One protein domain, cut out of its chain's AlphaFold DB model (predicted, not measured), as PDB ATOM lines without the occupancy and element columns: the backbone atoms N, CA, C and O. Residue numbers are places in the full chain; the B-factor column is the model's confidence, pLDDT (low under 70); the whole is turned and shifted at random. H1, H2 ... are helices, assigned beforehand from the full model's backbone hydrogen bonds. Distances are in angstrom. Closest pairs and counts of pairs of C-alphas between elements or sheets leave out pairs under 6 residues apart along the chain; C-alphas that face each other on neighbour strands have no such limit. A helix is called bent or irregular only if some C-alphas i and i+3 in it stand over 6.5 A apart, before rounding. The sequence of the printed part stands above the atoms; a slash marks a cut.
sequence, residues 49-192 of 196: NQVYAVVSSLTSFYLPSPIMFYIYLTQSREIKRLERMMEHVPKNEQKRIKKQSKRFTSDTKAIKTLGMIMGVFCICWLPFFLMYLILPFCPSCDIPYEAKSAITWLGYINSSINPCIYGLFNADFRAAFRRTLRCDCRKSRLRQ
ATOM      1  N   ASN A  49     115.294   5.507 150.729       88.62
ATOM      2  CA  ASN A  49     114.170   4.617 150.496       88.62
ATOM      3  C   ASN A  49     114.458   3.637 149.351       88.62
ATOM      4  O   ASN A  49     115.354   3.812 148.516       88.62
ATOM      5  N   GLN A  50     113.660   2.575 149.318       91.00
ATOM      6  CA  GLN A  50     113.789   1.493 148.346       91.00
ATOM      7  C   GLN A  50     113.637   1.996 146.906       91.00
ATOM      8  O   GLN A  50     114.376   1.574 146.017       91.00
ATOM      9  N   VAL A  51     112.705   2.926 146.672       91.31
ATOM     10  CA  VAL A  51     112.405   3.451 145.333       91.31
ATOM     11  C   VAL A  51     113.600   4.220 144.780       91.31
ATOM     12  O   VAL A  51     114.054   3.942 143.668       91.31
ATOM     13  N   TYR A  52     114.149   5.151 145.558       90.75
ATOM     14  CA  TYR A  52     115.310   5.931 145.159       90.75
ATOM     15  C   TYR A  52     116.541   5.040 144.988       90.75
ATOM     16  O   TYR A  52     117.255   5.192 143.998       90.75
ATOM     17  N   ALA A  53     116.758   4.065 145.879       91.44
ATOM     18  CA  ALA A  53     117.859   3.112 145.758       91.44
ATOM     19  C   ALA A  53     117.803   2.317 144.444       91.44
ATOM     20  O   ALA A  53     118.810   2.198 143.740       91.44
ATOM     21  N   VAL A  54     116.623   1.820 144.064       93.88
ATOM     22  CA  VAL A  54     116.415   1.101 142.799       93.88
ATOM     23  C   VAL A  54     116.606   2.030 141.602       93.88
ATOM     24  O   VAL A  54     117.398   1.727 140.712       93.88
ATOM     25  N   VAL A  55     115.923   3.176 141.559       93.00
ATOM     26  CA  VAL A  55     115.963   4.073 140.393       93.00
ATOM     27  C   VAL A  55     117.365   4.641 140.175       93.00
ATOM     28  O   VAL A  55     117.863   4.640 139.043       93.00
ATOM     29  N   SER A  56     118.037   5.094 141.235       92.19
ATOM     30  CA  SER A  56     119.371   5.686 141.114       92.19
ATOM     31  C   SER A  56     120.430   4.638 140.753       92.19
ATOM     32  O   SER A  56     121.295   4.910 139.916       92.19
ATOM     33  N   SER A  57     120.334   3.412 141.280       94.69
ATOM     34  CA  SER A  57     121.255   2.323 140.923       94.69
ATOM     35  C   SER A  57     121.018   1.777 139.510       94.69
ATOM     36  O   SER A  57     121.982   1.512 138.785       94.69
ATOM     37  N   LEU A  58     119.760   1.660 139.064       95.00
ATOM     38  CA  LEU A  58     119.421   1.265 137.693       95.00
ATOM     39  C   LEU A  58     119.993   2.248 136.678       95.00
ATOM     40  O   LEU A  58     120.684   1.846 135.742       95.00
ATOM     41  N   THR A  59     119.737   3.536 136.881       91.62
ATOM     42  CA  THR A  59     120.173   4.592 135.960       91.62
ATOM     43  C   THR A  59     121.688   4.784 135.955       91.62
ATOM     44  O   THR A  59     122.253   5.059 134.899       91.62
ATOM     45  N   SER A  60     122.355   4.592 137.095       91.88
ATOM     46  CA  SER A  60     123.793   4.862 137.228       91.88
ATOM     47  C   SER A  60     124.684   3.655 136.932       91.88
ATOM     48  O   SER A  60     125.826   3.836 136.511       91.88
ATOM     49  N   PHE A  61     124.194   2.425 137.128       94.94
ATOM     50  CA  PHE A  61     125.031   1.226 137.030       94.94
ATOM     51  C   PHE A  61     124.369   0.058 136.310       94.94
ATOM     52  O   PHE A  61     124.927  -0.436 135.328       94.94
ATOM     53  N   TYR A  62     123.193  -0.391 136.750       95.44
ATOM     54  CA  TYR A  62     122.638  -1.656 136.256       95.44
ATOM     55  C   TYR A  62     122.080  -1.584 134.829       95.44
ATOM     56  O   TYR A  62     122.074  -2.610 134.160       95.44
ATOM     57  N   LEU A  63     121.662  -0.416 134.324       95.19
ATOM     58  CA  LEU A  63     121.319  -0.235 132.905       95.19
ATOM     59  C   LEU A  63     122.544   0.127 132.050       95.19
ATOM     60  O   LEU A  63     122.738  -0.511 131.010       95.19
ATOM     61  N   PRO A  64     123.417   1.078 132.450       94.38
ATOM     62  CA  PRO A  64     124.608   1.385 131.666       94.38
ATOM     63  C   PRO A  64     125.562   0.197 131.509       94.38
ATOM     64  O   PRO A  64     126.112   0.013 130.426       94.38
ATOM     65  N   SER A  65     125.754  -0.639 132.537       95.12
ATOM     66  CA  SER A  65     126.778  -1.697 132.507       95.12
ATOM     67  C   SER A  65     126.499  -2.794 131.465       95.12
ATOM     68  O   SER A  65     127.398  -3.079 130.667       95.12
ATOM     69  N   PRO A  66     125.283  -3.370 131.362       95.88
ATOM     70  CA  PRO A  66     124.947  -4.299 130.284       95.88
ATOM     71  C   PRO A  66     125.039  -3.666 128.895       95.88
ATOM     72  O   PRO A  66     125.527  -4.313 127.969       95.88
ATOM     73  N   ILE A  67     124.626  -2.400 128.739       95.81
ATOM     74  CA  ILE A  67     124.727  -1.674 127.463       95.81
ATOM     75  C   ILE A  67     126.198  -1.518 127.060       95.81
ATOM     76  O   ILE A  67     126.576  -1.865 125.940       95.81
ATOM     77  N   MET A  68     127.045  -1.055 127.981       94.31
ATOM     78  CA  MET A  68     128.488  -0.908 127.778       94.31
ATOM     79  C   MET A  68     129.133  -2.246 127.405       94.31
ATOM     80  O   MET A  68     129.901  -2.318 126.444       94.31
ATOM     81  N   PHE A  69     128.768  -3.322 128.108       95.81
ATOM     82  CA  PHE A  69     129.275  -4.662 127.832       95.81
ATOM     83  C   PHE A  69     128.827  -5.175 126.460       95.81
ATOM     84  O   PHE A  69     129.647  -5.668 125.687       95.81
ATOM     85  N   TYR A  70     127.553  -5.006 126.107       96.12
ATOM     86  CA  TYR A  70     127.021  -5.387 124.799       96.12
ATOM     87  C   TYR A  70     127.722  -4.646 123.652       96.12
ATOM     88  O   TYR A  70     128.144  -5.265 122.667       96.12
ATOM     89  N   ILE A  71     127.900  -3.330 123.791       95.12
ATOM     90  CA  ILE A  71     128.616  -2.507 122.811       95.12
ATOM     91  C   ILE A  71     130.063  -2.993 122.679       95.12
ATOM     92  O   ILE A  71     130.536  -3.205 121.561       95.12
ATOM     93  N   TYR A  72     130.755  -3.238 123.791       95.00
ATOM     94  CA  TYR A  72     132.122  -3.760 123.782       95.00
ATOM     95  C   TYR A  72     132.232  -5.140 123.124       95.00
ATOM     96  O   TYR A  72     133.126  -5.377 122.308       95.00
ATOM     97  N   LEU A  73     131.316  -6.061 123.428       95.19
ATOM     98  CA  LEU A  73     131.274  -7.374 122.786       95.19
ATOM     99  C   LEU A  73     131.075  -7.246 121.276       95.19
ATOM    100  O   LEU A  73     131.737  -7.935 120.504       95.19
ATOM    101  N   THR A  74     130.202  -6.343 120.847       94.38
ATOM    102  CA  THR A  74     129.955  -6.082 119.428       94.38
ATOM    103  C   THR A  74     131.207  -5.528 118.747       94.38
ATOM    104  O   THR A  74     131.654  -6.072 117.737       94.38
ATOM    105  N   GLN A  75     131.846  -4.521 119.346       93.00
ATOM    106  CA  GLN A  75     133.084  -3.922 118.839       93.00
ATOM    107  C   GLN A  75     134.244  -4.927 118.783       93.00
ATOM    108  O   GLN A  75     134.968  -5.001 117.791       93.00
ATOM    109  N   SER A  76     134.417  -5.734 119.829       92.00
ATOM    110  CA  SER A  76     135.482  -6.739 119.899       92.00
ATOM    111  C   SER A  76     135.265  -7.895 118.921       92.00
ATOM    112  O   SER A  76     136.230  -8.384 118.331       92.00
ATOM    113  N   ARG A  77     134.014  -8.316 118.693       94.19
ATOM    114  CA  ARG A  77     133.667  -9.290 117.645       94.19
ATOM    115  C   ARG A  77     134.010  -8.752 116.264       94.19
ATOM    116  O   ARG A  77     134.588  -9.490 115.470       94.19
ATOM    117  N   GLU A  78     133.695  -7.489 115.998       92.50
ATOM    118  CA  GLU A  78     133.974  -6.868 114.706       92.50
ATOM    119  C   GLU A  78     135.477  -6.725 114.450       92.50
ATOM    120  O   GLU A  78     135.967  -7.136 113.400       92.50
ATOM    121  N   ILE A  79     136.252  -6.289 115.449       91.00
ATOM    122  CA  ILE A  79     137.718  -6.282 115.348       91.00
ATOM    123  C   ILE A  79     138.256  -7.679 115.055       91.00
ATOM    124  O   ILE A  79     139.072  -7.831 114.152       91.00
ATOM    125  N   LYS A  80     137.803  -8.708 115.780       91.56
ATOM    126  CA  LYS A  80     138.267 -10.086 115.558       91.56
ATOM    127  C   LYS A  80     137.911 -10.595 114.159       91.56
ATOM    128  O   LYS A  80     138.651 -11.394 113.590       91.56
ATOM    129  N   ARG A  81     136.780 -10.168 113.585       91.31
ATOM    130  CA  ARG A  81     136.426 -10.470 112.188       91.31
ATOM    131  C   ARG A  81     137.404  -9.807 111.223       91.31
ATOM    132  O   ARG A  81     137.924 -10.493 110.349       91.31
ATOM    133  N   LEU A  82     137.698  -8.524 111.424       88.88
ATOM    134  CA  LEU A  82     138.652  -7.779 110.602       88.88
ATOM    135  C   LEU A  82     140.073  -8.352 110.721       88.88
ATOM    136  O   LEU A  82     140.738  -8.535 109.708       88.88
ATOM    137  N   GLU A  83     140.516  -8.733 111.921       88.38
ATOM    138  CA  GLU A  83     141.817  -9.382 112.138       88.38
ATOM    139  C   GLU A  83     141.922 -10.732 111.401       88.38
ATOM    140  O   GLU A  83     142.925 -10.968 110.727       88.38
ATOM    141  N   ARG A  84     140.878 -11.577 111.435       90.94
ATOM    142  CA  ARG A  84     140.842 -12.855 110.689       90.94
ATOM    143  C   ARG A  84     140.834 -12.668 109.171       90.94
ATOM    144  O   ARG A  84     141.490 -13.417 108.451       90.94
ATOM    145  N   MET A  85     140.113 -11.664 108.668       89.56
ATOM    146  CA  MET A  85     140.148 -11.328 107.239       89.56
ATOM    147  C   MET A  85     141.545 -10.863 106.815       89.56
ATOM    148  O   MET A  85     142.034 -11.250 105.757       89.56
ATOM    149  N   MET A  86     142.228 -10.095 107.666       87.62
ATOM    150  CA  MET A  86     143.597  -9.651 107.404       87.62
ATOM    151  C   MET A  86     144.626 -10.788 107.431       87.62
ATOM    152  O   MET A  86     145.658 -10.652 106.782       87.62
ATOM    153  N   GLU A  87     144.375 -11.888 108.146       88.25
ATOM    154  CA  GLU A  87     145.289 -13.039 108.228       88.25
ATOM    155  C   GLU A  87     145.507 -13.727 106.872       88.25
ATOM    156  O   GLU A  87     146.623 -14.144 106.569       88.25
ATOM    157  N   HIS A  88     144.476 -13.751 106.021       88.56
ATOM    158  CA  HIS A  88     144.520 -14.355 104.683       88.56
ATOM    159  C   HIS A  88     145.259 -13.491 103.644       88.56
ATOM    160  O   HIS A  88     145.584 -13.963 102.556       88.56
ATOM    161  N   VAL A  89     145.543 -12.223 103.958       89.69
ATOM    162  CA  VAL A  89     146.239 -11.288 103.060       89.69
ATOM    163  C   VAL A  89     147.759 -11.504 103.150       89.69
ATOM    164  O   VAL A  89     148.276 -11.645 104.260       89.69
ATOM    165  N   PRO A  90     148.533 -11.465 102.047       92.44
ATOM    166  CA  PRO A  90     149.992 -11.591 102.097       92.44
ATOM    167  C   PRO A  90     150.653 -10.565 103.033       92.44
ATOM    168  O   PRO A  90     150.302  -9.383 103.040       92.44
ATOM    169  N   LYS A  91     151.681 -10.974 103.796       87.19
ATOM    170  CA  LYS A  91     152.345 -10.123 104.817       87.19
ATOM    171  C   LYS A  91     152.838  -8.766 104.284       87.19
ATOM    172  O   LYS A  91     152.830  -7.775 105.017       87.19
ATOM    173  N   ASN A  92     153.261  -8.706 103.020       87.50
ATOM    174  CA  ASN A  92     153.745  -7.478 102.371       87.50
ATOM    175  C   ASN A  92     152.615  -6.452 102.199       87.50
ATOM    176  O   ASN A  92     152.793  -5.256 102.437       87.50
ATOM    177  N   GLU A  93     151.432  -6.943 101.852       87.81
ATOM    178  CA  GLU A  93     150.230  -6.150 101.651       87.81
ATOM    179  C   GLU A  93     149.579  -5.787 102.989       87.81
ATOM    180  O   GLU A  93     149.231  -4.626 103.197       87.81
ATOM    181  N   GLN A  94     149.591  -6.694 103.976       86.62
ATOM    182  CA  GLN A  94     149.220  -6.365 105.359       86.62
ATOM    183  C   GLN A  94     150.043  -5.193 105.916       86.62
ATOM    184  O   GLN A  94     149.490  -4.306 106.569       86.62
ATOM    185  N   LYS A  95     151.364  -5.160 105.674       82.69
ATOM    186  CA  LYS A  95     152.227  -4.044 106.102       82.69
ATOM    187  C   LYS A  95     151.838  -2.731 105.418       82.69
ATOM    188  O   LYS A  95     151.818  -1.699 106.090       82.69
ATOM    189  N   ARG A  96     151.493  -2.754 104.123       83.69
ATOM    190  CA  ARG A  96     150.992  -1.571 103.396       83.69
ATOM    191  C   ARG A  96     149.650  -1.101 103.960       83.69
ATOM    192  O   ARG A  96     149.540   0.069 104.318       83.69
ATOM    193  N   ILE A  97     148.695  -2.012 104.152       83.25
ATOM    194  CA  ILE A  97     147.363  -1.724 104.710       83.25
ATOM    195  C   ILE A  97     147.467  -1.185 106.138       83.25
ATOM    196  O   ILE A  97     146.847  -0.176 106.445       83.25
ATOM    197  N   LYS A  98     148.290  -1.776 107.015       79.06
ATOM    198  CA  LYS A  98     148.503  -1.265 108.384       79.06
ATOM    199  C   LYS A  98     149.205   0.098 108.399       79.06
ATOM    200  O   LYS A  98     148.891   0.930 109.245       79.06
ATOM    201  N   LYS A  99     150.133   0.355 107.466       76.56
ATOM    202  CA  LYS A  99     150.820   1.656 107.334       76.56
ATOM    203  C   LYS A  99     149.878   2.752 106.825       76.56
ATOM    204  O   LYS A  99     149.978   3.887 107.286       76.56
ATOM    205  N   GLN A 100     148.972   2.410 105.909       76.50
ATOM    206  CA  GLN A 100     147.960   3.315 105.357       76.50
ATOM    207  C   GLN A 100     146.780   3.507 106.323       76.50
ATOM    208  O   GLN A 100     146.282   4.616 106.490       76.50
ATOM    209  N   SER A 101     146.402   2.454 107.047       77.12
ATOM    210  CA  SER A 101     145.332   2.442 108.043       77.12
ATOM    211  C   SER A 101     145.883   2.538 109.468       77.12
ATOM    212  O   SER A 101     145.640   1.690 110.330       77.12
ATOM    213  N   LYS A 102     146.605   3.633 109.747       69.75
ATOM    214  CA  LYS A 102     146.953   4.013 111.132       69.75
ATOM    215  C   LYS A 102     145.704   4.056 112.017       69.75
ATOM    216  O   LYS A 102     145.748   3.625 113.168       69.75
ATOM    217  N   ARG A 103     144.586   4.505 111.435       69.88
ATOM    218  CA  ARG A 103     143.265   4.567 112.060       69.88
ATOM    219  C   ARG A 103     142.782   3.198 112.551       69.88
ATOM    220  O   ARG A 103     142.513   3.081 113.735       69.88
ATOM    221  N   PHE A 104     142.817   2.149 111.723       76.62
ATOM    222  CA  PHE A 104     142.389   0.803 112.139       76.62
ATOM    223  C   PHE A 104     143.189   0.277 113.340       76.62
ATOM    224  O   PHE A 104     142.621  -0.190 114.322       76.62
ATOM    225  N   THR A 105     144.518   0.422 113.313       75.38
ATOM    226  CA  THR A 105     145.355  -0.025 114.441       75.38
ATOM    227  C   THR A 105     145.128   0.787 115.718       75.38
ATOM    228  O   THR A 105     145.252   0.244 116.816       75.38
ATOM    229  N   SER A 106     144.799   2.075 115.587       79.25
ATOM    230  CA  SER A 106     144.448   2.948 116.709       79.25
ATOM    231  C   SER A 106     143.099   2.553 117.306       79.25
ATOM    232  O   SER A 106     142.990   2.420 118.522       79.25
ATOM    233  N   ASP A 107     142.107   2.288 116.456       81.81
ATOM    234  CA  ASP A 107     140.756   1.900 116.860       81.81
ATOM    235  C   ASP A 107     140.778   0.562 117.622       81.81
ATOM    236  O   ASP A 107     140.191   0.447 118.699       81.81
ATOM    237  N   THR A 108     141.557  -0.425 117.157       85.88
ATOM    238  CA  THR A 108     141.749  -1.696 117.879       85.88
ATOM    239  C   THR A 108     142.388  -1.510 119.255       85.88
ATOM    240  O   THR A 108     141.974  -2.154 120.222       85.88
ATOM    241  N   LYS A 109     143.406  -0.648 119.371       84.00
ATOM    242  CA  LYS A 109     144.045  -0.353 120.663       84.00
ATOM    243  C   LYS A 109     143.073   0.344 121.611       84.00
ATOM    244  O   LYS A 109     142.976  -0.058 122.766       84.00
ATOM    245  N   ALA A 110     142.330   1.330 121.107       84.62
ATOM    246  CA  ALA A 110     141.330   2.051 121.879       84.62
ATOM    247  C   ALA A 110     140.270   1.096 122.440       84.62
ATOM    248  O   ALA A 110     139.989   1.141 123.632       84.62
ATOM    249  N   ILE A 111     139.758   0.164 121.630       89.88
ATOM    250  CA  ILE A 111     138.746  -0.809 122.072       89.88
ATOM    251  C   ILE A 111     139.290  -1.763 123.146       89.88
ATOM    252  O   ILE A 111     138.591  -2.054 124.115       89.88
ATOM    253  N   LYS A 112     140.554  -2.198 123.044       86.56
ATOM    254  CA  LYS A 112     141.204  -2.994 124.105       86.56
ATOM    255  C   LYS A 112     141.298  -2.218 125.422       86.56
ATOM    256  O   LYS A 112     141.007  -2.770 126.480       86.56
ATOM    257  N   THR A 113     141.665  -0.938 125.360       87.31
ATOM    258  CA  THR A 113     141.708  -0.060 126.538       87.31
ATOM    259  C   THR A 113     140.313   0.176 127.125       87.31
ATOM    260  O   THR A 113     140.155   0.085 128.339       87.31
ATOM    261  N   LEU A 114     139.294   0.400 126.289       89.31
ATOM    262  CA  LEU A 114     137.900   0.541 126.726       89.31
ATOM    263  C   LEU A 114     137.411  -0.705 127.476       89.31
ATOM    264  O   LEU A 114     136.809  -0.563 128.534       89.31
ATOM    265  N   GLY A 115     137.735  -1.908 126.990       91.50
ATOM    266  CA  GLY A 115     137.393  -3.160 127.675       91.50
ATOM    267  C   GLY A 115     138.004  -3.276 129.074       91.50
ATOM    268  O   GLY A 115     137.327  -3.703 130.007       91.50
ATOM    269  N   MET A 116     139.258  -2.846 129.245       89.56
ATOM    270  CA  MET A 116     139.918  -2.829 130.556       89.56
ATOM    271  C   MET A 116     139.242  -1.838 131.514       89.56
ATOM    272  O   MET A 116     138.959  -2.191 132.654       89.56
ATOM    273  N   ILE A 117     138.931  -0.629 131.038       91.31
ATOM    274  CA  ILE A 117     138.251   0.407 131.833       91.31
ATOM    275  C   ILE A 117     136.862  -0.063 132.267       91.31
ATOM    276  O   ILE A 117     136.506   0.084 133.429       91.31
ATOM    277  N   MET A 118     136.094  -0.669 131.358       92.44
ATOM    278  CA  MET A 118     134.773  -1.224 131.664       92.44
ATOM    279  C   MET A 118     134.852  -2.323 132.728       92.44
ATOM    280  O   MET A 118     134.054  -2.329 133.660       92.44
ATOM    281  N   GLY A 119     135.826  -3.231 132.616       92.62
ATOM    282  CA  GLY A 119     136.041  -4.289 133.603       92.62
ATOM    283  C   GLY A 119     136.383  -3.739 134.989       92.62
ATOM    284  O   GLY A 119     135.770  -4.145 135.972       92.62
ATOM    285  N   VAL A 120     137.312  -2.780 135.061       93.44
ATOM    286  CA  VAL A 120     137.688  -2.119 136.323       93.44
ATOM    287  C   VAL A 120     136.507  -1.361 136.920       93.44
ATOM    288  O   VAL A 120     136.231  -1.528 138.103       93.44
ATOM    289  N   PHE A 121     135.762  -0.609 136.106       93.62
ATOM    290  CA  PHE A 121     134.560   0.089 136.549       93.62
ATOM    291  C   PHE A 121     133.565  -0.874 137.201       93.62
ATOM    292  O   PHE A 121     133.167  -0.650 138.340       93.62
ATOM    293  N   CYS A 122     133.221  -1.975 136.527       94.38
ATOM    294  CA  CYS A 122     132.297  -2.963 137.077       94.38
ATOM    295  C   CYS A 122     132.830  -3.589 138.372       94.38
ATOM    296  O   CYS A 122     132.087  -3.671 139.339       94.38
ATOM    297  N   ILE A 123     134.099  -4.004 138.426       94.44
ATOM    298  CA  ILE A 123     134.671  -4.660 139.614       94.44
ATOM    299  C   ILE A 123     134.725  -3.708 140.814       94.44
ATOM    300  O   ILE A 123     134.391  -4.109 141.926       94.44
ATOM    301  N   CYS A 124     135.125  -2.455 140.602       95.00
ATOM    302  CA  CYS A 124     135.251  -1.478 141.679       95.00
ATOM    303  C   CYS A 124     133.893  -0.991 142.200       95.00
ATOM    304  O   CYS A 124     133.760  -0.733 143.392       95.00
ATOM    305  N   TRP A 125     132.892  -0.861 141.324       95.69
ATOM    306  CA  TRP A 125     131.590  -0.295 141.688       95.69
ATOM    307  C   TRP A 125     130.525  -1.332 142.044       95.69
ATOM    308  O   TRP A 125     129.623  -1.016 142.818       95.69
ATOM    309  N   LEU A 126     130.613  -2.566 141.535       95.75
ATOM    310  CA  LEU A 126     129.617  -3.609 141.802       95.75
ATOM    311  C   LEU A 126     129.388  -3.857 143.305       95.75
ATOM    312  O   LEU A 126     128.223  -3.911 143.695       95.75
ATOM    313  N   PRO A 127     130.418  -3.959 144.172       95.56
ATOM    314  CA  PRO A 127     130.202  -4.179 145.603       95.56
ATOM    315  C   PRO A 127     129.408  -3.045 146.259       95.56
ATOM    316  O   PRO A 127     128.514  -3.302 147.061       95.56
ATOM    317  N   PHE A 128     129.686  -1.797 145.866       94.50
ATOM    318  CA  PHE A 128     128.962  -0.628 146.357       94.50
ATOM    319  C   PHE A 128     127.504  -0.646 145.901       94.50
ATOM    320  O   PHE A 128     126.615  -0.517 146.735       94.50
ATOM    321  N   PHE A 129     127.242  -0.853 144.606       94.88
ATOM    322  CA  PHE A 129     125.869  -0.869 144.093       94.88
ATOM    323  C   PHE A 129     125.048  -2.041 144.635       94.88
ATOM    324  O   PHE A 129     123.865  -1.860 144.902       94.88
ATOM    325  N   LEU A 130     125.665  -3.206 144.872       94.69
ATOM    326  CA  LEU A 130     125.009  -4.326 145.551       94.69
ATOM    327  C   LEU A 130     124.633  -3.966 146.987       94.69
ATOM    328  O   LEU A 130     123.486  -4.152 147.375       94.69
ATOM    329  N   MET A 131     125.567  -3.418 147.765       92.44
ATOM    330  CA  MET A 131     125.296  -2.979 149.136       92.44
ATOM    331  C   MET A 131     124.204  -1.898 149.174       92.44
ATOM    332  O   MET A 131     123.247  -2.014 149.933       92.44
ATOM    333  N   TYR A 132     124.329  -0.876 148.327       91.56
ATOM    334  CA  TYR A 132     123.389   0.238 148.216       91.56
ATOM    335  C   TYR A 132     121.982  -0.222 147.809       91.56
ATOM    336  O   TYR A 132     120.995   0.328 148.288       91.56
ATOM    337  N   LEU A 133     121.884  -1.257 146.968       93.12
ATOM    338  CA  LEU A 133     120.610  -1.855 146.593       93.12
ATOM    339  C   LEU A 133     120.057  -2.782 147.681       93.12
ATOM    340  O   LEU A 133     118.857  -2.782 147.872       93.12
ATOM    341  N   ILE A 134     120.880  -3.568 148.384       91.56
ATOM    342  CA  ILE A 134     120.413  -4.585 149.348       91.56
ATOM    343  C   ILE A 134     119.974  -3.971 150.680       91.56
ATOM    344  O   ILE A 134     118.961  -4.400 151.232       91.56
ATOM    345  N   LEU A 135     120.714  -2.987 151.206       88.19
ATOM    346  CA  LEU A 135     120.476  -2.440 152.549       88.19
ATOM    347  C   LEU A 135     119.027  -1.944 152.764       88.19
ATOM    348  O   LEU A 135     118.436  -2.324 153.773       88.19
ATOM    349  N   PRO A 136     118.385  -1.212 151.826       87.69
ATOM    350  CA  PRO A 136     116.985  -0.791 151.982       87.69
ATOM    351  C   PRO A 136     115.954  -1.936 151.981       87.69
ATOM    352  O   PRO A 136     114.827  -1.748 152.440       87.69
ATOM    353  N   PHE A 137     116.299  -3.117 151.457       88.88
ATOM    354  CA  PHE A 137     115.419  -4.299 151.434       88.88
ATOM    355  C   PHE A 137     115.747  -5.314 152.533       88.88
ATOM    356  O   PHE A 137     114.998  -6.271 152.719       88.88
ATOM    357  N   CYS A 138     116.843  -5.119 153.268       88.69
ATOM    358  CA  CYS A 138     117.270  -6.010 154.336       88.69
ATOM    359  C   CYS A 138     117.516  -5.230 155.637       88.69
ATOM    360  O   CYS A 138     118.664  -4.927 155.966       88.69
ATOM    361  N   PRO A 139     116.460  -4.952 156.423       80.50
ATOM    362  CA  PRO A 139     116.591  -4.260 157.708       80.50
ATOM    363  C   PRO A 139     117.472  -5.007 158.721       80.50
ATOM    364  O   PRO A 139     118.075  -4.391 159.592       80.50
ATOM    365  N   SER A 140     117.557  -6.335 158.603       86.00
ATOM    366  CA  SER A 140     118.354  -7.201 159.482       86.00
ATOM    367  C   SER A 140     119.820  -7.338 159.052       86.00
ATOM    368  O   SER A 140     120.596  -8.000 159.739       86.00
ATOM    369  N   CYS A 141     120.202  -6.778 157.901       87.12
ATOM    370  CA  CYS A 141     121.570  -6.837 157.400       87.12
ATOM    371  C   CYS A 141     122.410  -5.745 158.063       87.12
ATOM    372  O   CYS A 141     122.433  -4.606 157.597       87.12
ATOM    373  N   ASP A 142     123.139  -6.099 159.119       82.50
ATOM    374  CA  ASP A 142     124.111  -5.196 159.724       82.50
ATOM    375  C   ASP A 142     125.506  -5.432 159.131       82.50
ATOM    376  O   ASP A 142     126.114  -6.492 159.292       82.50
ATOM    377  N   ILE A 143     125.994  -4.442 158.386       85.69
ATOM    378  CA  ILE A 143     127.333  -4.452 157.798       85.69
ATOM    379  C   ILE A 143     128.193  -3.497 158.628       85.69
ATOM    380  O   ILE A 143     127.838  -2.315 158.723       85.69
ATOM    381  N   PRO A 144     129.338  -3.955 159.174       88.94
ATOM    382  CA  PRO A 144     130.190  -3.107 159.995       88.94
ATOM    383  C   PRO A 144     130.686  -1.894 159.200       88.94
ATOM    384  O   PRO A 144     130.925  -1.983 157.991       88.94
ATOM    385  N   TYR A 145     130.882  -0.768 159.891       85.25
ATOM    386  CA  TYR A 145     131.339   0.492 159.293       85.25
ATOM    387  C   TYR A 145     132.601   0.314 158.438       85.25
ATOM    388  O   TYR A 145     132.660   0.800 157.310       85.25
ATOM    389  N   GLU A 146     133.566  -0.474 158.921       89.06
ATOM    390  CA  GLU A 146     134.812  -0.757 158.200       89.06
ATOM    391  C   GLU A 146     134.571  -1.397 156.828       89.06
ATOM    392  O   GLU A 146     135.217  -1.034 155.846       89.06
ATOM    393  N   ALA A 147     133.595  -2.304 156.718       90.38
ATOM    394  CA  ALA A 147     133.255  -2.932 155.446       90.38
ATOM    395  C   ALA A 147     132.545  -1.950 154.500       90.38
ATOM    396  O   ALA A 147     132.889  -1.896 153.318       90.38
ATOM    397  N   LYS A 148     131.613  -1.127 155.005       88.69
ATOM    398  CA  LYS A 148     130.954  -0.067 154.211       88.69
ATOM    399  C   LYS A 148     131.972   0.946 153.679       88.69
ATOM    400  O   LYS A 148     131.942   1.310 152.500       88.69
ATOM    401  N   SER A 149     132.900   1.357 154.541       89.38
ATOM    402  CA  SER A 149     134.003   2.257 154.212       89.38
ATOM    403  C   SER A 149     134.906   1.636 153.148       89.38
ATOM    404  O   SER A 149     135.078   2.219 152.079       89.38
ATOM    405  N   ALA A 150     135.399   0.411 153.361       92.62
ATOM    406  CA  ALA A 150     136.263  -0.284 152.405       92.62
ATOM    407  C   ALA A 150     135.610  -0.452 151.021       92.62
ATOM    408  O   ALA A 150     136.254  -0.205 150.000       92.62
ATOM    409  N   ILE A 151     134.322  -0.814 150.974       93.31
ATOM    410  CA  ILE A 151     133.545  -0.921 149.728       93.31
ATOM    411  C   ILE A 151     133.462   0.433 149.008       93.31
ATOM    412  O   ILE A 151     133.627   0.505 147.790       93.31
ATOM    413  N   THR A 152     133.243   1.518 149.749       90.62
ATOM    414  CA  THR A 152     133.165   2.874 149.185       90.62
ATOM    415  C   THR A 152     134.523   3.334 148.651       90.62
ATOM    416  O   THR A 152     134.625   3.832 147.527       90.62
ATOM    417  N   TRP A 153     135.595   3.089 149.409       93.31
ATOM    418  CA  TRP A 153     136.966   3.384 148.993       93.31
ATOM    419  C   TRP A 153     137.380   2.609 147.743       93.31
ATOM    420  O   TRP A 153     138.032   3.176 146.865       93.31
ATOM    421  N   LEU A 154     136.957   1.349 147.606       94.19
ATOM    422  CA  LEU A 154     137.171   0.573 146.385       94.19
ATOM    423  C   LEU A 154     136.561   1.267 145.156       94.19
ATOM    424  O   LEU A 154     137.213   1.356 144.111       94.19
ATOM    425  N   GLY A 155     135.352   1.817 145.292       92.38
ATOM    426  CA  GLY A 155     134.713   2.629 144.256       92.38
ATOM    427  C   GLY A 155     135.529   3.876 143.899       92.38
ATOM    428  O   GLY A 155     135.716   4.177 142.720       92.38
ATOM    429  N   TYR A 156     136.100   4.571 144.886       91.31
ATOM    430  CA  TYR A 156     136.945   5.751 144.647       91.31
ATOM    431  C   TYR A 156     138.274   5.425 143.957       91.31
ATOM    432  O   TYR A 156     138.756   6.206 143.128       91.31
ATOM    433  N   ILE A 157     138.841   4.247 144.219       91.19
ATOM    434  CA  ILE A 157     140.070   3.789 143.565       91.19
ATOM    435  C   ILE A 157     139.880   3.645 142.040       91.19
ATOM    436  O   ILE A 157     140.831   3.895 141.297       91.19
ATOM    437  N   ASN A 158     138.664   3.366 141.544       90.94
ATOM    438  CA  ASN A 158     138.352   3.304 140.104       90.94
ATOM    439  C   ASN A 158     138.876   4.524 139.325       90.94
ATOM    440  O   ASN A 158     139.520   4.391 138.283       90.94
ATOM    441  N   SER A 159     138.639   5.727 139.852       87.81
ATOM    442  CA  SER A 159     139.063   6.976 139.212       87.81
ATOM    443  C   SER A 159     140.587   7.096 139.128       87.81
ATOM    444  O   SER A 159     141.105   7.616 138.140       87.81
ATOM    445  N   SER A 160     141.304   6.558 140.120       85.44
ATOM    446  CA  SER A 160     142.771   6.562 140.184       85.44
ATOM    447  C   SER A 160     143.411   5.500 139.284       85.44
ATOM    448  O   SER A 160     144.512   5.700 138.771       85.44
ATOM    449  N   ILE A 161     142.716   4.384 139.029       87.31
ATOM    450  CA  ILE A 161     143.197   3.332 138.123       87.31
ATOM    451  C   ILE A 161     143.181   3.806 136.662       87.31
ATOM    452  O   ILE A 161     144.049   3.409 135.885       87.31
ATOM    453  N   ASN A 162     142.261   4.697 136.276       84.00
ATOM    454  CA  ASN A 162     142.143   5.173 134.893       84.00
ATOM    455  C   ASN A 162     143.461   5.783 134.349       84.00
ATOM    456  O   ASN A 162     143.963   5.279 133.338       84.00
ATOM    457  N   PRO A 163     144.105   6.779 135.001       83.38
ATOM    458  CA  PRO A 163     145.436   7.255 134.611       83.38
ATOM    459  C   PRO A 163     146.509   6.165 134.560       83.38
ATOM    460  O   PRO A 163     147.366   6.218 133.682       83.38
ATOM    461  N   CYS A 164     146.470   5.167 135.449       80.81
ATOM    462  CA  CYS A 164     147.400   4.036 135.423       80.81
ATOM    463  C   CYS A 164     147.179   3.154 134.189       80.81
ATOM    464  O   CYS A 164     148.145   2.779 133.529       80.81
ATOM    465  N   ILE A 165     145.926   2.879 133.811       82.31
ATOM    466  CA  ILE A 165     145.598   2.130 132.591       82.31
ATOM    467  C   ILE A 165     146.156   2.860 131.364       82.31
ATOM    468  O   ILE A 165     146.882   2.271 130.557       82.31
ATOM    469  N   TYR A 166     145.870   4.158 131.233       77.88
ATOM    470  CA  TYR A 166     146.366   4.949 130.106       77.88
ATOM    471  C   TYR A 166     147.892   5.118 130.152       77.88
ATOM    472  O   TYR A 166     148.572   4.971 129.138       77.88
ATOM    473  N   GLY A 167     148.451   5.378 131.328       72.38
ATOM    474  CA  GLY A 167     149.867   5.639 131.552       72.38
ATOM    475  C   GLY A 167     150.762   4.405 131.466       72.38
ATOM    476  O   GLY A 167     151.934   4.544 131.134       72.38
ATOM    477  N   LEU A 168     150.256   3.196 131.709       67.31
ATOM    478  CA  LEU A 168     151.043   1.964 131.601       67.31
ATOM    479  C   LEU A 168     150.875   1.308 130.227       67.31
ATOM    480  O   LEU A 168     151.872   0.909 129.615       67.31
ATOM    481  N   PHE A 169     149.648   1.273 129.696       66.19
ATOM    482  CA  PHE A 169     149.315   0.476 128.509       66.19
ATOM    483  C   PHE A 169     149.170   1.280 127.213       66.19
ATOM    484  O   PHE A 169     149.173   0.685 126.134       66.19
ATOM    485  N   ASN A 170     149.110   2.615 127.269       66.62
ATOM    486  CA  ASN A 170     149.073   3.447 126.068       66.62
ATOM    487  C   ASN A 170     150.418   4.166 125.846       66.62
ATOM    488  O   ASN A 170     150.740   5.179 126.468       66.62
ATOM    489  N   ALA A 171     151.227   3.627 124.927       65.69
ATOM    490  CA  ALA A 171     152.538   4.177 124.575       65.69
ATOM    491  C   ALA A 171     152.469   5.617 124.030       65.69
ATOM    492  O   ALA A 171     153.388   6.400 124.277       65.69
ATOM    493  N   ASP A 172     151.375   5.973 123.351       66.50
ATOM    494  CA  ASP A 172     151.143   7.324 122.836       66.50
ATOM    495  C   ASP A 172     150.837   8.290 123.991       66.50
ATOM    496  O   ASP A 172     151.392   9.389 124.050       66.50
ATOM    497  N   PHE A 173     150.063   7.835 124.982       70.56
ATOM    498  CA  PHE A 173     149.793   8.593 126.207       70.56
ATOM    499  C   PHE A 173     151.063   8.792 127.041       70.56
ATOM    500  O   PHE A 173     151.364   9.905 127.458       70.56
ATOM    501  N   ARG A 174     151.892   7.752 127.193       71.38
ATOM    502  CA  ARG A 174     153.221   7.850 127.828       71.38
ATOM    503  C   ARG A 174     154.139   8.838 127.120       71.38
ATOM    504  O   ARG A 174     154.918   9.532 127.771       71.38
ATOM    505  N   ALA A 175     154.110   8.869 125.789       69.75
ATOM    506  CA  ALA A 175     154.910   9.802 125.005       69.75
ATOM    507  C   ALA A 175     154.439  11.249 125.204       69.75
ATOM    508  O   ALA A 175     155.280  12.126 125.393       69.75
ATOM    509  N   ALA A 176     153.125  11.488 125.225       72.69
ATOM    510  CA  ALA A 176     152.550  12.792 125.542       72.69
ATOM    511  C   ALA A 176     152.859  13.214 126.989       72.69
ATOM    512  O   ALA A 176     153.396  14.294 127.200       72.69
ATOM    513  N   PHE A 177     152.654  12.331 127.969       74.69
ATOM    514  CA  PHE A 177     152.927  12.592 129.385       74.69
ATOM    515  C   PHE A 177     154.401  12.931 129.636       74.69
ATOM    516  O   PHE A 177     154.718  13.876 130.353       74.69
ATOM    517  N   ARG A 178     155.326  12.229 128.966       71.19
ATOM    518  CA  ARG A 178     156.756  12.571 128.995       71.19
ATOM    519  C   ARG A 178     157.074  13.919 128.353       71.19
ATOM    520  O   ARG A 178     158.010  14.554 128.818       71.19
ATOM    521  N   ARG A 179     156.354  14.343 127.309       71.69
ATOM    522  CA  ARG A 179     156.513  15.681 126.701       71.69
ATOM    523  C   ARG A 179     155.944  16.790 127.584       71.69
ATOM    524  O   ARG A 179     156.478  17.887 127.568       71.69
ATOM    525  N   THR A 180     154.894  16.509 128.350       76.12
ATOM    526  CA  THR A 180     154.341  17.461 129.321       76.12
ATOM    527  C   THR A 180     155.241  17.585 130.555       76.12
ATOM    528  O   THR A 180     155.500  18.693 131.003       76.12
ATOM    529  N   LEU A 181     155.770  16.469 131.078       72.56
ATOM    530  CA  LEU A 181     156.652  16.460 132.257       72.56
ATOM    531  C   LEU A 181     158.089  16.903 131.964       72.56
ATOM    532  O   LEU A 181     158.717  17.564 132.786       72.56
ATOM    533  N   ARG A 182     158.642  16.546 130.802       68.00
ATOM    534  CA  ARG A 182     159.872  17.174 130.315       68.00
ATOM    535  C   ARG A 182     159.444  18.466 129.653       68.00
ATOM    536  O   ARG A 182     159.186  18.435 128.459       68.00
ATOM    537  N   CYS A 183     159.344  19.557 130.412       58.44
ATOM    538  CA  CYS A 183     159.130  20.900 129.879       58.44
ATOM    539  C   CYS A 183     160.029  21.134 128.652       58.44
ATOM    540  O   CYS A 183     161.166  21.586 128.773       58.44
ATOM    541  N   ASP A 184     159.517  20.874 127.447       58.88
ATOM    542  CA  ASP A 184     160.221  21.094 126.180       58.88
ATOM    543  C   ASP A 184     160.231  22.600 125.831       58.88
ATOM    544  O   ASP A 184     160.414  22.992 124.680       58.88
ATOM    545  N   CYS A 185     160.125  23.466 126.852       54.66
ATOM    546  CA  CYS A 185     160.384  24.905 126.797       54.66
ATOM    547  C   CYS A 185     161.754  25.230 126.184       54.66
ATOM    548  O   CYS A 185     161.970  26.340 125.702       54.66
ATOM    549  N   ARG A 186     162.692  24.273 126.167       54.38
ATOM    550  CA  ARG A 186     164.028  24.476 125.602       54.38
ATOM    551  C   ARG A 186     164.088  24.300 124.079       54.38
ATOM    552  O   ARG A 186     164.940  24.919 123.450       54.38
ATOM    553  N   LYS A 187     163.199  23.512 123.459       52.75
ATOM    554  CA  LYS A 187     163.270  23.230 122.008       52.75
ATOM    555  C   LYS A 187     162.495  24.210 121.134       52.75
ATOM    556  O   LYS A 187     162.899  24.433 119.995       52.75
ATOM    557  N   SER A 188     161.437  24.828 121.652       51.66
ATOM    558  CA  SER A 188     160.706  25.886 120.942       51.66
ATOM    559  C   SER A 188     161.513  27.187 120.846       51.66
ATOM    560  O   SER A 188     161.477  27.833 119.804       51.66
ATOM    561  N   ARG A 189     162.324  27.527 121.862       48.84
ATOM    562  CA  ARG A 189     163.164  28.741 121.852       48.84
ATOM    563  C   ARG A 189     164.430  28.613 120.985       48.84
ATOM    564  O   ARG A 189     164.808  29.573 120.327       48.84
ATOM    565  N   LEU A 190     165.047  27.429 120.905       55.53
ATOM    566  CA  LEU A 190     166.250  27.209 120.077       55.53
ATOM    567  C   LEU A 190     165.962  27.146 118.566       55.53
ATOM    568  O   LEU A 190     166.826  27.508 117.775       55.53
ATOM    569  N   ARG A 191     164.752  26.750 118.146       53.09
ATOM    570  CA  ARG A 191     164.353  26.780 116.723       53.09
ATOM    571  C   ARG A 191     164.010  28.177 116.199       53.09
ATOM    572  O   ARG A 191     164.067  28.374 114.995       53.09
ATOM    573  N   GLN A 192     163.683  29.132 117.073       55.00
ATOM    574  CA  GLN A 192     163.491  30.536 116.687       55.00
ATOM    575  C   GLN A 192     164.815  31.304 116.542       55.00
ATOM    576  O   GLN A 192     164.838  32.318 115.863       55.00
TER     577      GLN A 192
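AT A GLANCE: This is residues 49 to 192 of the 196 residues of the protein "G_PROTEIN_RECEP_F1_2 domain-containing protein" of Strigamia maritima (UniProt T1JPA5). A long bent helix, H4, runs through the middle of a flat layer of three rods, with H1 and H2, nearly in line, along one side of it and H5 along the other. The short helix H3 makes the corner between H2 and H4 at one end; from the far end of H5 the short H6 turns off sharply, and residues 178 to 192, with H7, stick out as an arm. The printed part has 144 residues with seven named helices, H1 to H7 in chain order, and no named strand: all helix. It is only just extended, close to loose, with a radius of gyration of the C-alphas of 22.1 A, and spans 66 by 48 by 21 A.

IN THESE COORDINATES: By its hydrogen bonds H4, residues 102 to 137, was assigned as one helix, but it is bent: C-alphas 124 and 127 are 6.9 A apart. Its arms are H4a, residues 102 to 124, 33.2 A long, and H4b, residues 127 to 137, irregular with 6.6 A between C-alphas 133 and 136. H5, residues 145 to 169, is 35.6 A long, with a kink of 39 degrees near residue 160. H2, residues 64 to 87, is 34.4 A long. H1, residues 50 to 62, begins with C-alpha 50 at (113.789, 1.493, 148.346) and is only just irregular, with 6.7 A between C-alphas 59 and 62. H3 is residues 91 to 100, H6 residues 171 to 181, and H7 residues 185 to 192, ending with C-alpha 192 at (163.491, 30.536, 116.687).

HOW THE PARTS SIT: H4 is the hub, touching three helices. H4a touches H5 at a shallow tilt of 11 degrees, opposite ways, the closest C-alphas being those of Cys 124 and Gly 155, 4.9 A apart. H4a touches H2 at 34 degrees, only just shallow, opposite ways; the closest C-alphas are those of Tyr 72 and Gly 115, 6.6 A. H4b touches H1, closest at the C-alphas of Gln 50 and Pro 136, 5.4 A. H4b and H5 form a helical hairpin, closest at the C-alphas of Phe 128 and Ile 151, 5.7 A. H5 and H6 touch only at the corner, closest at the C-alphas of Gly 167 and Arg 174, 5.5 A, about perpendicular at 86 degrees. H3 touches no helix but is near H2. H2 and H5 are apart. Every O i to N i+4 pair is within hydrogen-bond range in H2, H3, H4a and H6, against 8 of 9 in H1, 5 of 7 in H4b, 16 of 21 in H5 and 1 of 4 in H7, where 1 of 5 O i to N i+3 pairs is within range.

THE WHOLE: The C-alphas farthest apart, those of Ser 140 and Gln 192, are 72.8 A apart. Residues 178 to 192 stand free. The printed part has no cut; the link from H4 to H5 is short and the others are tight. The mean pLDDT of the printed part is 84.7; 19 residues are under 70, among them residues 182 to 192.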